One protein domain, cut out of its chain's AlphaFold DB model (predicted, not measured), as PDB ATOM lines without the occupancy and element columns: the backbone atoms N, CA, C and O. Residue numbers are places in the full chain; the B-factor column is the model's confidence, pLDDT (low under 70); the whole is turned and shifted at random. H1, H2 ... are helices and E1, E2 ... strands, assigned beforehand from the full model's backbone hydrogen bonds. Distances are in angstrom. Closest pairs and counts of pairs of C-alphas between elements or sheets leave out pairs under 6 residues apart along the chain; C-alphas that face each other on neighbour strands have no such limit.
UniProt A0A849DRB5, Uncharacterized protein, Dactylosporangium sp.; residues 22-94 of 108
ATOM      1  N   LEU A  22      38.608   6.618  91.956       92.31
ATOM      2  CA  LEU A  22      38.770   6.470  90.517       92.31
ATOM      3  C   LEU A  22      39.108   7.825  89.904       92.31
ATOM      4  O   LEU A  22      38.295   8.749  89.940       92.31
ATOM      5  N   GLU A  23      40.276   7.912  89.282       92.19
ATOM      6  CA  GLU A  23      40.679   9.040  88.454       92.19
ATOM      7  C   GLU A  23      40.556   8.661  86.981       92.19
ATOM      8  O   GLU A  23      40.904   7.549  86.569       92.19
ATOM      9  N   VAL A  24      40.064   9.587  86.161       92.56
ATOM     10  CA  VAL A  24      39.881   9.346  84.730       92.56
ATOM     11  C   VAL A  24      40.321  10.565  83.937       92.56
ATOM     12  O   VAL A  24      39.687  11.610  84.013       92.56
ATOM     13  N   GLY A  25      41.354  10.424  83.112       91.88
ATOM     14  CA  GLY A  25      41.743  11.462  82.161       91.88
ATOM     15  C   GLY A  25      41.018  11.302  80.842       91.88
ATOM     16  O   GLY A  25      41.193  10.295  80.157       91.88
ATOM     17  N   VAL A  26      40.253  12.313  80.437       88.19
ATOM     18  CA  VAL A  26      39.545  12.349  79.149       88.19
ATOM     19  C   VAL A  26      39.909  13.590  78.334       88.19
ATOM     20  O   VAL A  26      40.428  14.567  78.861       88.19
ATOM     21  N   GLY A  27      39.624  13.534  77.031       85.56
ATOM     22  CA  GLY A  27      39.636  14.670  76.101       85.56
ATOM     23  C   GLY A  27      40.712  14.614  75.011       85.56
ATOM     24  O   GLY A  27      40.631  15.379  74.051       85.56
ATOM     25  N   HIS A  28      41.655  13.667  75.066       91.25
ATOM     26  CA  HIS A  28      42.328  13.225  73.840       91.25
ATOM     27  C   HIS A  28      41.314  12.418  72.995       91.25
ATOM     28  O   HIS A  28      40.551  11.635  73.570       91.25
ATOM     29  N   PRO A  29      41.256  12.595  71.660       91.25
ATOM     30  CA  PRO A  29      40.217  11.978  70.827       91.25
ATOM     31  C   PRO A  29      40.228  10.446  70.880       91.25
ATOM     32  O   PRO A  29      39.169   9.828  70.938       91.25
ATOM     33  N   ASP A  30      41.418   9.845  70.940       94.06
ATOM     34  CA  ASP A  30      41.577   8.387  70.845       94.06
ATOM     35  C   ASP A  30      42.032   7.715  72.142       94.06
ATOM     36  O   ASP A  30      42.130   6.489  72.197       94.06
ATOM     37  N   ARG A  31      42.393   8.497  73.166       94.94
ATOM     38  CA  ARG A  31      43.101   7.994  74.348       94.94
ATOM     39  C   ARG A  31      42.607   8.656  75.625       94.94
ATOM     40  O   ARG A  31      42.123   9.783  75.626       94.94
ATOM     41  N   ALA A  32      42.718   7.914  76.705       95.31
ATOM     42  CA  ALA A  32      42.301   8.254  78.045       95.31
ATOM     43  C   ALA A  32      43.189   7.486  79.030       95.31
ATOM     44  O   ALA A  32      43.924   6.576  78.638       95.31
ATOM     45  N   PHE A  33      43.084   7.812  80.310       93.88
ATOM     46  CA  PHE A  33      43.588   6.951  81.374       93.88
ATOM     47  C   PHE A  33      42.483   6.681  82.387       93.88
ATOM     48  O   PHE A  33      41.551   7.469  82.536       93.88
ATOM     49  N   VAL A  34      42.605   5.559  83.085       94.75
ATOM     50  CA  VAL A  34      41.806   5.224  84.263       94.75
ATOM     51  C   VAL A  34      42.794   4.811  85.337       94.75
ATOM     52  O   VAL A  34      43.585   3.905  85.094       94.75
ATOM     53  N   HIS A  35      42.772   5.451  86.496       92.69
ATOM     54  CA  HIS A  35      43.545   5.049  87.663       92.69
ATOM     55  C   HIS A  35      42.578   4.698  88.784       92.69
ATOM     56  O   HIS A  35      41.685   5.476  89.103       92.69
ATOM     57  N   PHE A  36      42.718   3.503  89.341       90.94
ATOM     58  CA  PHE A  36      41.937   3.069  90.488       90.94
ATOM     59  C   PHE A  36      42.848   3.001  91.704       90.94
ATOM     60  O   PHE A  36      43.927   2.415  91.609       90.94
ATOM     61  N   THR A  37      42.388   3.543  92.824       89.31
ATOM     62  CA  THR A  37      43.082   3.508  94.113       89.31
ATOM     63  C   THR A  37      42.306   2.607  95.069       89.31
ATOM     64  O   THR A  37      41.076   2.656  95.103       89.31
ATOM     65  N   THR A  38      43.000   1.757  95.826       84.62
ATOM     66  CA  THR A  38      42.440   0.991  96.950       84.62
ATOM     67  C   THR A  38      42.954   1.526  98.274       84.62
ATOM     68  O   THR A  38      44.067   2.032  98.339       84.62
ATOM     69  N   ALA A  39      42.177   1.335  99.345       80.81
ATOM     70  CA  ALA A  39      42.559   1.779 100.688       80.81
ATOM     71  C   ALA A  39      43.877   1.165 101.201       80.81
ATOM     72  O   ALA A  39      44.560   1.749 102.028       80.81
ATOM     73  N   ASP A  40      44.238  -0.027 100.718       80.31
ATOM     74  CA  ASP A  40      45.487  -0.710 101.073       80.31
ATOM     75  C   ASP A  40      46.644  -0.423 100.100       80.31
ATOM     76  O   ASP A  40      47.736  -0.962 100.272       80.31
ATOM     77  N   GLY A  41      46.410   0.346  99.031       76.62
ATOM     78  CA  GLY A  41      47.368   0.639  97.960       76.62
ATOM     79  C   GLY A  41      47.783  -0.556  97.082       76.62
ATOM     80  O   GLY A  41      48.225  -0.373  95.945       76.62
ATOM     81  N   LEU A  42      47.628  -1.797  97.553       77.31
ATOM     82  CA  LEU A  42      48.093  -3.013  96.872       77.31
ATOM     83  C   LEU A  42      47.287  -3.321  95.601       77.31
ATOM     84  O   LEU A  42      47.815  -3.892  94.636       77.31
ATOM     85  N   GLY A  43      46.011  -2.934  95.595       78.31
ATOM     86  CA  GLY A  43      45.095  -3.068  94.466       78.31
ATOM     87  C   GLY A  43      45.118  -1.891  93.490       78.31
ATOM     88  O   GLY A  43      44.543  -2.013  92.403       78.31
ATOM     89  N   SER A  44      45.802  -0.795  93.831       87.19
ATOM     90  CA  SER A  44      45.848   0.413  93.011       87.19
ATOM     91  C   SER A  44      46.553   0.179  91.672       87.19
ATOM     92  O   SER A  44      47.416  -0.701  91.528       87.19
ATOM     93  N   GLY A  45      46.183   0.943  90.647       89.81
ATOM     94  CA  GLY A  45      46.848   0.883  89.353       89.81
ATOM     95  C   GLY A  45      46.057   1.466  88.192       89.81
ATOM     96  O   GLY A  45      44.872   1.779  88.288       89.81
ATOM     97  N   HIS A  46      46.749   1.569  87.058       92.44
ATOM     98  CA  HIS A  46      46.153   2.035  85.815       92.44
ATOM     99  C   HIS A  46      45.357   0.922  85.138       92.44
ATOM    100  O   HIS A  46      45.793  -0.227  85.103       92.44
ATOM    101  N   GLY A  47      44.201   1.268  84.588       93.25
ATOM    102  CA  GLY A  47      43.419   0.415  83.710       93.25
ATOM    103  C   GLY A  47      44.045   0.314  82.318       93.25
ATOM    104  O   GLY A  47      44.682   1.252  81.842       93.25
ATOM    105  N   ALA A  48      43.832  -0.814  81.651       94.31
ATOM    106  CA  ALA A  48      44.149  -1.023  80.247       94.31
ATOM    107  C   ALA A  48      42.986  -1.746  79.561       94.31
ATOM    108  O   ALA A  48      42.445  -2.716  80.088       94.31
ATOM    109  N   GLU A  49      42.599  -1.294  78.376       92.06
ATOM    110  CA  GLU A  49      41.690  -2.045  77.524       92.06
ATOM    111  C   GLU A  49      42.406  -3.251  76.902       92.06
ATOM    112  O   GLU A  49      43.542  -3.121  76.419       92.06
ATOM    113  N   PRO A  50      41.744  -4.421  76.859       85.94
ATOM    114  CA  PRO A  50      42.268  -5.578  76.153       85.94
ATOM    115  C   PRO A  50      42.572  -5.233  74.691       85.94
ATOM    116  O   PRO A  50      41.715  -4.739  73.961       85.94
ATOM    117  N   GLY A  51      43.807  -5.486  74.257       84.69
ATOM    118  CA  GLY A  51      44.233  -5.252  72.872       84.69
ATOM    119  C   GLY A  51      44.470  -3.787  72.483       84.69
ATOM    120  O   GLY A  51      44.844  -3.530  71.343       84.69
ATOM    121  N   ALA A  52      44.310  -2.820  73.395       87.38
ATOM    122  CA  ALA A  52      44.740  -1.452  73.126       87.38
ATOM    123  C   ALA A  52      46.272  -1.386  73.147       87.38
ATOM    124  O   ALA A  52      46.890  -1.675  74.172       87.38
ATOM    125  N   GLU A  53      46.898  -1.008  72.038       90.19
ATOM    126  CA  GLU A  53      48.350  -0.814  71.992       90.19
ATOM    127  C   GLU A  53      48.772   0.463  72.743       90.19
ATOM    128  O   GLU A  53      48.008   1.443  72.764       90.19
ATOM    129  N   PRO A  54      49.978   0.485  73.349       90.38
ATOM    130  CA  PRO A  54      50.560   1.708  73.894       90.38
ATOM    131  C   PRO A  54      50.551   2.836  72.858       90.38
ATOM    132  O   PRO A  54      50.784   2.614  71.668       90.38
ATOM    133  N   TRP A  55      50.281   4.064  73.299       92.81
ATOM    134  CA  TRP A  55      50.361   5.221  72.405       92.81
ATOM    135  C   TRP A  55      51.819   5.478  71.977       92.81
ATOM    136  O   TRP A  55      52.723   5.268  72.778       92.81
ATOM    137  N   PRO A  56      52.115   5.948  70.752       90.56
ATOM    138  CA  PRO A  56      53.505   6.119  70.315       90.56
ATOM    139  C   PRO A  56      54.304   7.143  71.132       90.56
ATOM    140  O   PRO A  56      55.529   7.092  71.126       90.56
ATOM    141  N   ASN A  57      53.635   8.070  71.821       91.56
ATOM    142  CA  ASN A  57      54.276   9.160  72.551       91.56
ATOM    143  C   ASN A  57      53.660   9.331  73.943       91.56
ATOM    144  O   ASN A  57      52.518   8.941  74.180       91.56
ATOM    145  N   THR A  58      54.394   9.985  74.840       93.31
ATOM    146  CA  THR A  58      53.840  10.510  76.092       93.31
ATOM    147  C   THR A  58      52.695  11.474  75.793       93.31
ATOM    148  O   THR A  58      52.789  12.321  74.899       93.31
ATOM    149  N   LEU A  59      51.611  11.342  76.548       91.25
ATOM    150  CA  LEU A  59      50.467  12.247  76.504       91.25
ATOM    151  C   LEU A  59      50.418  13.050  77.800       91.25
ATOM    152  O   LEU A  59      50.958  12.620  78.812       91.25
ATOM    153  N   ALA A  60      49.768  14.207  77.770       91.00
ATOM    154  CA  ALA A  60      49.633  15.042  78.953       91.00
ATOM    155  C   ALA A  60      48.184  15.411  79.211       91.00
ATOM    156  O   ALA A  60      47.432  15.696  78.275       91.00
ATOM    157  N   TRP A  61      47.841  15.449  80.491       88.25
ATOM    158  CA  TRP A  61      46.555  15.899  80.996       88.25
ATOM    159  C   TRP A  61      46.749  17.045  81.976       88.25
ATOM    160  O   TRP A  61      47.825  17.217  82.546       88.25
ATOM    161  N   ASP A  62      45.695  17.830  82.147       86.75
ATOM    162  CA  ASP A  62      45.606  18.758  83.263       86.75
ATOM    163  C   ASP A  62      45.168  17.989  84.514       86.75
ATOM    164  O   ASP A  62      44.144  17.302  84.505       86.75
ATOM    165  N   TYR A  63      45.970  18.086  85.565       80.44
ATOM    166  CA  TYR A  63      45.687  17.578  86.894       80.44
ATOM    167  C   TYR A  63      45.721  18.759  87.862       80.44
ATOM    168  O   TYR A  63      46.787  19.267  88.205       80.44
ATOM    169  N   SER A  64      44.547  19.226  88.285       81.00
ATOM    170  CA  SER A  64      44.408  20.375  89.194       81.00
ATOM    171  C   SER A  64      45.131  21.644  88.704       81.00
ATOM    172  O   SER A  64      45.785  22.345  89.478       81.00
ATOM    173  N   GLY A  65      45.042  21.945  87.403       82.12
ATOM    174  CA  GLY A  65      45.706  23.093  86.782       82.12
ATOM    175  C   GLY A  65      47.192  22.880  86.485       82.12
ATOM    176  O   GLY A  65      47.869  23.820  86.065       82.12
ATOM    177  N   GLN A  66      47.725  21.682  86.741       86.31
ATOM    178  CA  GLN A  66      49.100  21.309  86.429       86.31
ATOM    179  C   GLN A  66      49.138  20.345  85.254       86.31
ATOM    180  O   GLN A  66      48.399  19.367  85.195       86.31
ATOM    181  N   ARG A  67      50.052  20.593  84.318       87.75
ATOM    182  CA  ARG A  67      50.330  19.637  83.251       87.75
ATOM    183  C   ARG A  67      51.024  18.412  83.849       87.75
ATOM    184  O   ARG A  67      52.152  18.524  84.324       87.75
ATOM    185  N   THR A  68      50.400  17.251  83.708       86.94
ATOM    186  CA  THR A  68      50.947  15.960  84.127       86.94
ATOM    187  C   THR A  68      51.141  15.066  82.914       86.94
ATOM    188  O   THR A  68      50.201  14.799  82.163       86.94
ATOM    189  N   ASP A  69      52.376  14.609  82.719       91.12
ATOM    190  CA  ASP A  69      52.743  13.691  81.647       91.12
ATOM    191  C   ASP A  69      52.467  12.234  82.072       91.12
ATOM    192  O   ASP A  69      52.844  11.793  83.157       91.12
ATOM    193  N   TYR A  70      51.837  11.466  81.188       88.31
ATOM    194  CA  TYR A  70      51.532  10.049  81.367       88.31
ATOM    195  C   TYR A  70      52.199   9.230  80.268       88.31
ATOM    196  O   TYR A  70      52.093   9.532  79.074       88.31
ATOM    197  N   ASP A  71      52.866   8.152  80.679       89.88
ATOM    198  CA  ASP A  71      53.529   7.256  79.745       89.88
ATOM    199  C   ASP A  71      52.520   6.490  78.859       89.88
ATOM    200  O   ASP A  71      51.367   6.258  79.249       89.88
ATOM    201  N   PRO A  72      52.949   6.060  77.661       91.38
ATOM    202  CA  PRO A  72      52.154   5.252  76.742       91.38
ATOM    203  C   PRO A  72      51.396   4.054  77.320       91.38
ATOM    204  O   PRO A  72      50.339   3.701  76.801       91.38
ATOM    205  N   VAL A  73      51.927   3.391  78.350       90.31
ATOM    206  CA  VAL A  73      51.335   2.175  78.923       90.31
ATOM    207  C   VAL A  73      50.143   2.525  79.811       90.31
ATOM    208  O   VAL A  73      49.161   1.783  79.827       90.31
ATOM    209  N   LYS A  74      50.185   3.676  80.488       91.69
ATOM    210  CA  LYS A  74      49.098   4.184  81.348       91.69
ATOM    211  C   LYS A  74      47.891   4.714  80.580       91.69
ATOM    212  O   LYS A  74      46.826   4.897  81.161       91.69
ATOM    213  N   THR A  75      48.052   4.954  79.282       93.25
ATOM    214  CA  THR A  75      47.037   5.590  78.430       93.25
ATOM    215  C   THR A  75      46.352   4.605  77.489       93.25
ATOM    216  O   THR A  75      45.712   4.998  76.519       93.25
ATOM    217  N   ARG A  76      46.461   3.299  77.766       95.38
ATOM    218  CA  ARG A  76      45.885   2.204  76.966       95.38
ATOM    219  C   ARG A  76      44.376   2.056  77.181       95.38
ATOM    220  O   ARG A  76      43.881   0.952  77.365       95.38
ATOM    221  N   VAL A  77      43.650   3.167  77.192       95.12
ATOM    222  CA  VAL A  77      42.199   3.228  77.368       95.12
ATOM    223  C   VAL A  77      41.640   4.236  76.367       95.12
ATOM    224  O   VAL A  77      42.234   5.279  76.110       95.12
ATOM    225  N   THR A  78      40.497   3.932  75.779       94.88
ATOM    226  CA  THR A  78      39.711   4.801  74.909       94.88
ATOM    227  C   THR A  78      38.780   5.671  75.752       94.88
ATOM    228  O   THR A  78      38.339   5.261  76.831       94.88
ATOM    229  N   PRO A  79      38.377   6.857  75.266       94.75
ATOM    230  CA  PRO A  79      37.429   7.700  75.994       94.75
ATOM    231  C   PRO A  79      36.094   7.006  76.306       94.75
ATOM    232  O   PRO A  79      35.471   7.295  77.329       94.75
ATOM    233  N   ALA A  80      35.647   6.084  75.447       94.56
ATOM    234  CA  ALA A  80      34.426   5.316  75.665       94.56
ATOM    235  C   ALA A  80      34.564   4.367  76.865       94.56
ATOM    236  O   ALA A  80      33.728   4.408  77.772       94.56
ATOM    237  N   ALA A  81      35.643   3.582  76.917       95.19
ATOM    238  CA  ALA A  81      35.911   2.684  78.034       95.19
ATOM    239  C   ALA A  81      36.162   3.441  79.342       95.19
ATOM    240  O   ALA A  81      35.650   3.039  80.383       95.19
ATOM    241  N   ALA A  82      36.846   4.587  79.297       95.56
ATOM    242  CA  ALA A  82      37.058   5.433  80.473       95.56
ATOM    243  C   ALA A  82      35.724   5.906  81.086       95.56
ATOM    244  O   ALA A  82      35.503   5.814  82.294       95.56
ATOM    245  N   ARG A  83      34.776   6.339  80.242       95.81
ATOM    246  CA  ARG A  83      33.420   6.720  80.677       95.81
ATOM    247  C   ARG A  83      32.625   5.529  81.204       95.81
ATOM    248  O   ARG A  83      31.861   5.681  82.156       95.81
ATOM    249  N   GLN A  84      32.774   4.352  80.598       95.75
ATOM    250  CA  GLN A  84      32.154   3.127  81.101       95.75
ATOM    251  C   GLN A  84      32.719   2.741  82.473       95.75
ATOM    252  O   GLN A  84      31.946   2.389  83.363       95.75
ATOM    253  N   ALA A  85      34.032   2.870  82.671       94.75
ATOM    254  CA  ALA A  85      34.694   2.609  83.940       94.75
ATOM    255  C   ALA A  85      34.187   3.551  85.037       94.75
ATOM    256  O   ALA A  85      33.779   3.083  86.099       94.75
ATOM    257  N   ALA A  86      34.088   4.853  84.745       95.62
ATOM    258  CA  ALA A  86      33.493   5.830  85.655       95.62
ATOM    259  C   ALA A  86      32.057   5.452  86.047       95.62
ATOM    260  O   ALA A  86      31.717   5.428  87.228       95.62
ATOM    261  N   ARG A  87      31.217   5.073  85.074       96.25
ATOM    262  CA  ARG A  87      29.838   4.630  85.345       96.25
ATOM    263  C   ARG A  87      29.787   3.383  86.227       96.25
ATOM    264  O   ARG A  87      28.972   3.336  87.147       96.25
ATOM    265  N   GLN A  88      30.637   2.389  85.960       95.44
ATOM    266  CA  GLN A  88      30.720   1.178  86.782       95.44
ATOM    267  C   GLN A  88      31.114   1.523  88.219       95.44
ATOM    268  O   GLN A  88      30.439   1.078  89.148       95.44
ATOM    269  N   TYR A  89      32.146   2.349  88.400       93.38
ATOM    270  CA  TYR A  89      32.622   2.745  89.721       93.38
ATOM    271  C   TYR A  89      31.553   3.501  90.512       93.38
ATOM    272  O   TYR A  89      31.231   3.096  91.618       93.38
ATOM    273  N   VAL A  90      30.911   4.512  89.920       94.00
ATOM    274  CA  VAL A  90      29.817   5.262  90.570       94.00
ATOM    275  C   VAL A  90      28.678   4.360  91.019       94.00
ATOM    276  O   VAL A  90      28.108   4.556  92.085       94.00
ATOM    277  N   THR A  91      28.332   3.374  90.193       93.50
ATOM    278  CA  THR A  91      27.194   2.493  90.467       93.50
ATOM    279  C   THR A  91      27.505   1.470  91.557       93.50
ATOM    280  O   THR A  91      26.613   1.073  92.301       93.50
ATOM    281  N   THR A  92      28.750   0.996  91.628       92.06
ATOM    282  CA  THR A  92      29.112  -0.178  92.442       92.06
ATOM    283  C   THR A  92      30.008   0.140  93.633       92.06
ATOM    284  O   THR A  92      30.088  -0.661  94.561       92.06
ATOM    285  N   GLY A  93      30.731   1.259  93.595       89.06
ATOM    286  CA  GLY A  93      31.857   1.550  94.483       89.06
ATOM    287  C   GLY A  93      33.038   0.583  94.326       89.06
ATOM    288  O   GLY A  93      33.946   0.596  95.149       89.06
ATOM    289  N   GLN A  94      33.025  -0.290  93.313       89.31
ATOM    290  CA  GLN A  94      34.029  -1.332  93.100       89.31
ATOM    291  C   GLN A  94      34.897  -1.023  91.885       89.31
ATOM    292  O   GLN A  94      34.481  -0.319  90.962       89.31
TER     293      GLN A  94
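This is residues 22 to 94 of the 108 residues of an uncharacterized protein of Dactylosporangium sp. (UniProt A0A849DRB5). A small sheet of three strands, E1 E2 E3, has one helix, H1, over one face, and a separate two-stranded hairpin, E4 and E5, is set off from this body, farthest from the middle. The sheet is a meander, each strand the antiparallel neighbour of the one before, and with H1 it makes two layers. The printed part has 73 residues with five named strands followed by one named helix; the class is mixed. It is compact, with a radius of gyration of the C-alphas of 12.1 A, and rounded, spanning 32 by 27 by 21 A.

E1, residues 22 to 25, begins at C-alpha 22 (38.770, 6.470, 90.517) and measures 10.2 A. E2, residues 33 to 37, measures 13.2 A, and E3, residues 45 to 48, 9.7 A. E4, residues 59 to 63, and E5, residues 66 to 70, each measure 12.6 A. H1, residues 79 to 92, measures 20.0 A and ends at C-alpha 92 (29.112, -0.178, 92.442).

In the hairpin E1 and E2, N 23 and O 35 are 2.8 A apart, within hydrogen-bond range. In the hairpin E2 and E3, N 47 and O 34 are 2.8 A apart, also within range. H1 is on this sheet at a height of 9.4 A, over E1 and E2. It runs along the strands, at 16 degrees to E1 on the local plane. The closest C-alphas of E1 and H1 are those of Val 24 and Ala 82, 6.4 A apart. In H1 every O i to N i+4 pair is within hydrogen-bond range. In the hairpin E4 and E5, N 63 and O 66 are 2.8 A apart, within range. The closest C-alphas of E1 and E4, Gly 25 and Trp 61, are 6.6 A apart. E5 is apart from E1, E2 and E3.

The two C-alphas farthest apart, Pro 56 and Thr 92, are 33.5 A apart. The printed part has no cut, and no link is long. The mean pLDDT of the printed part is 90.3, and no printed residue is under 70.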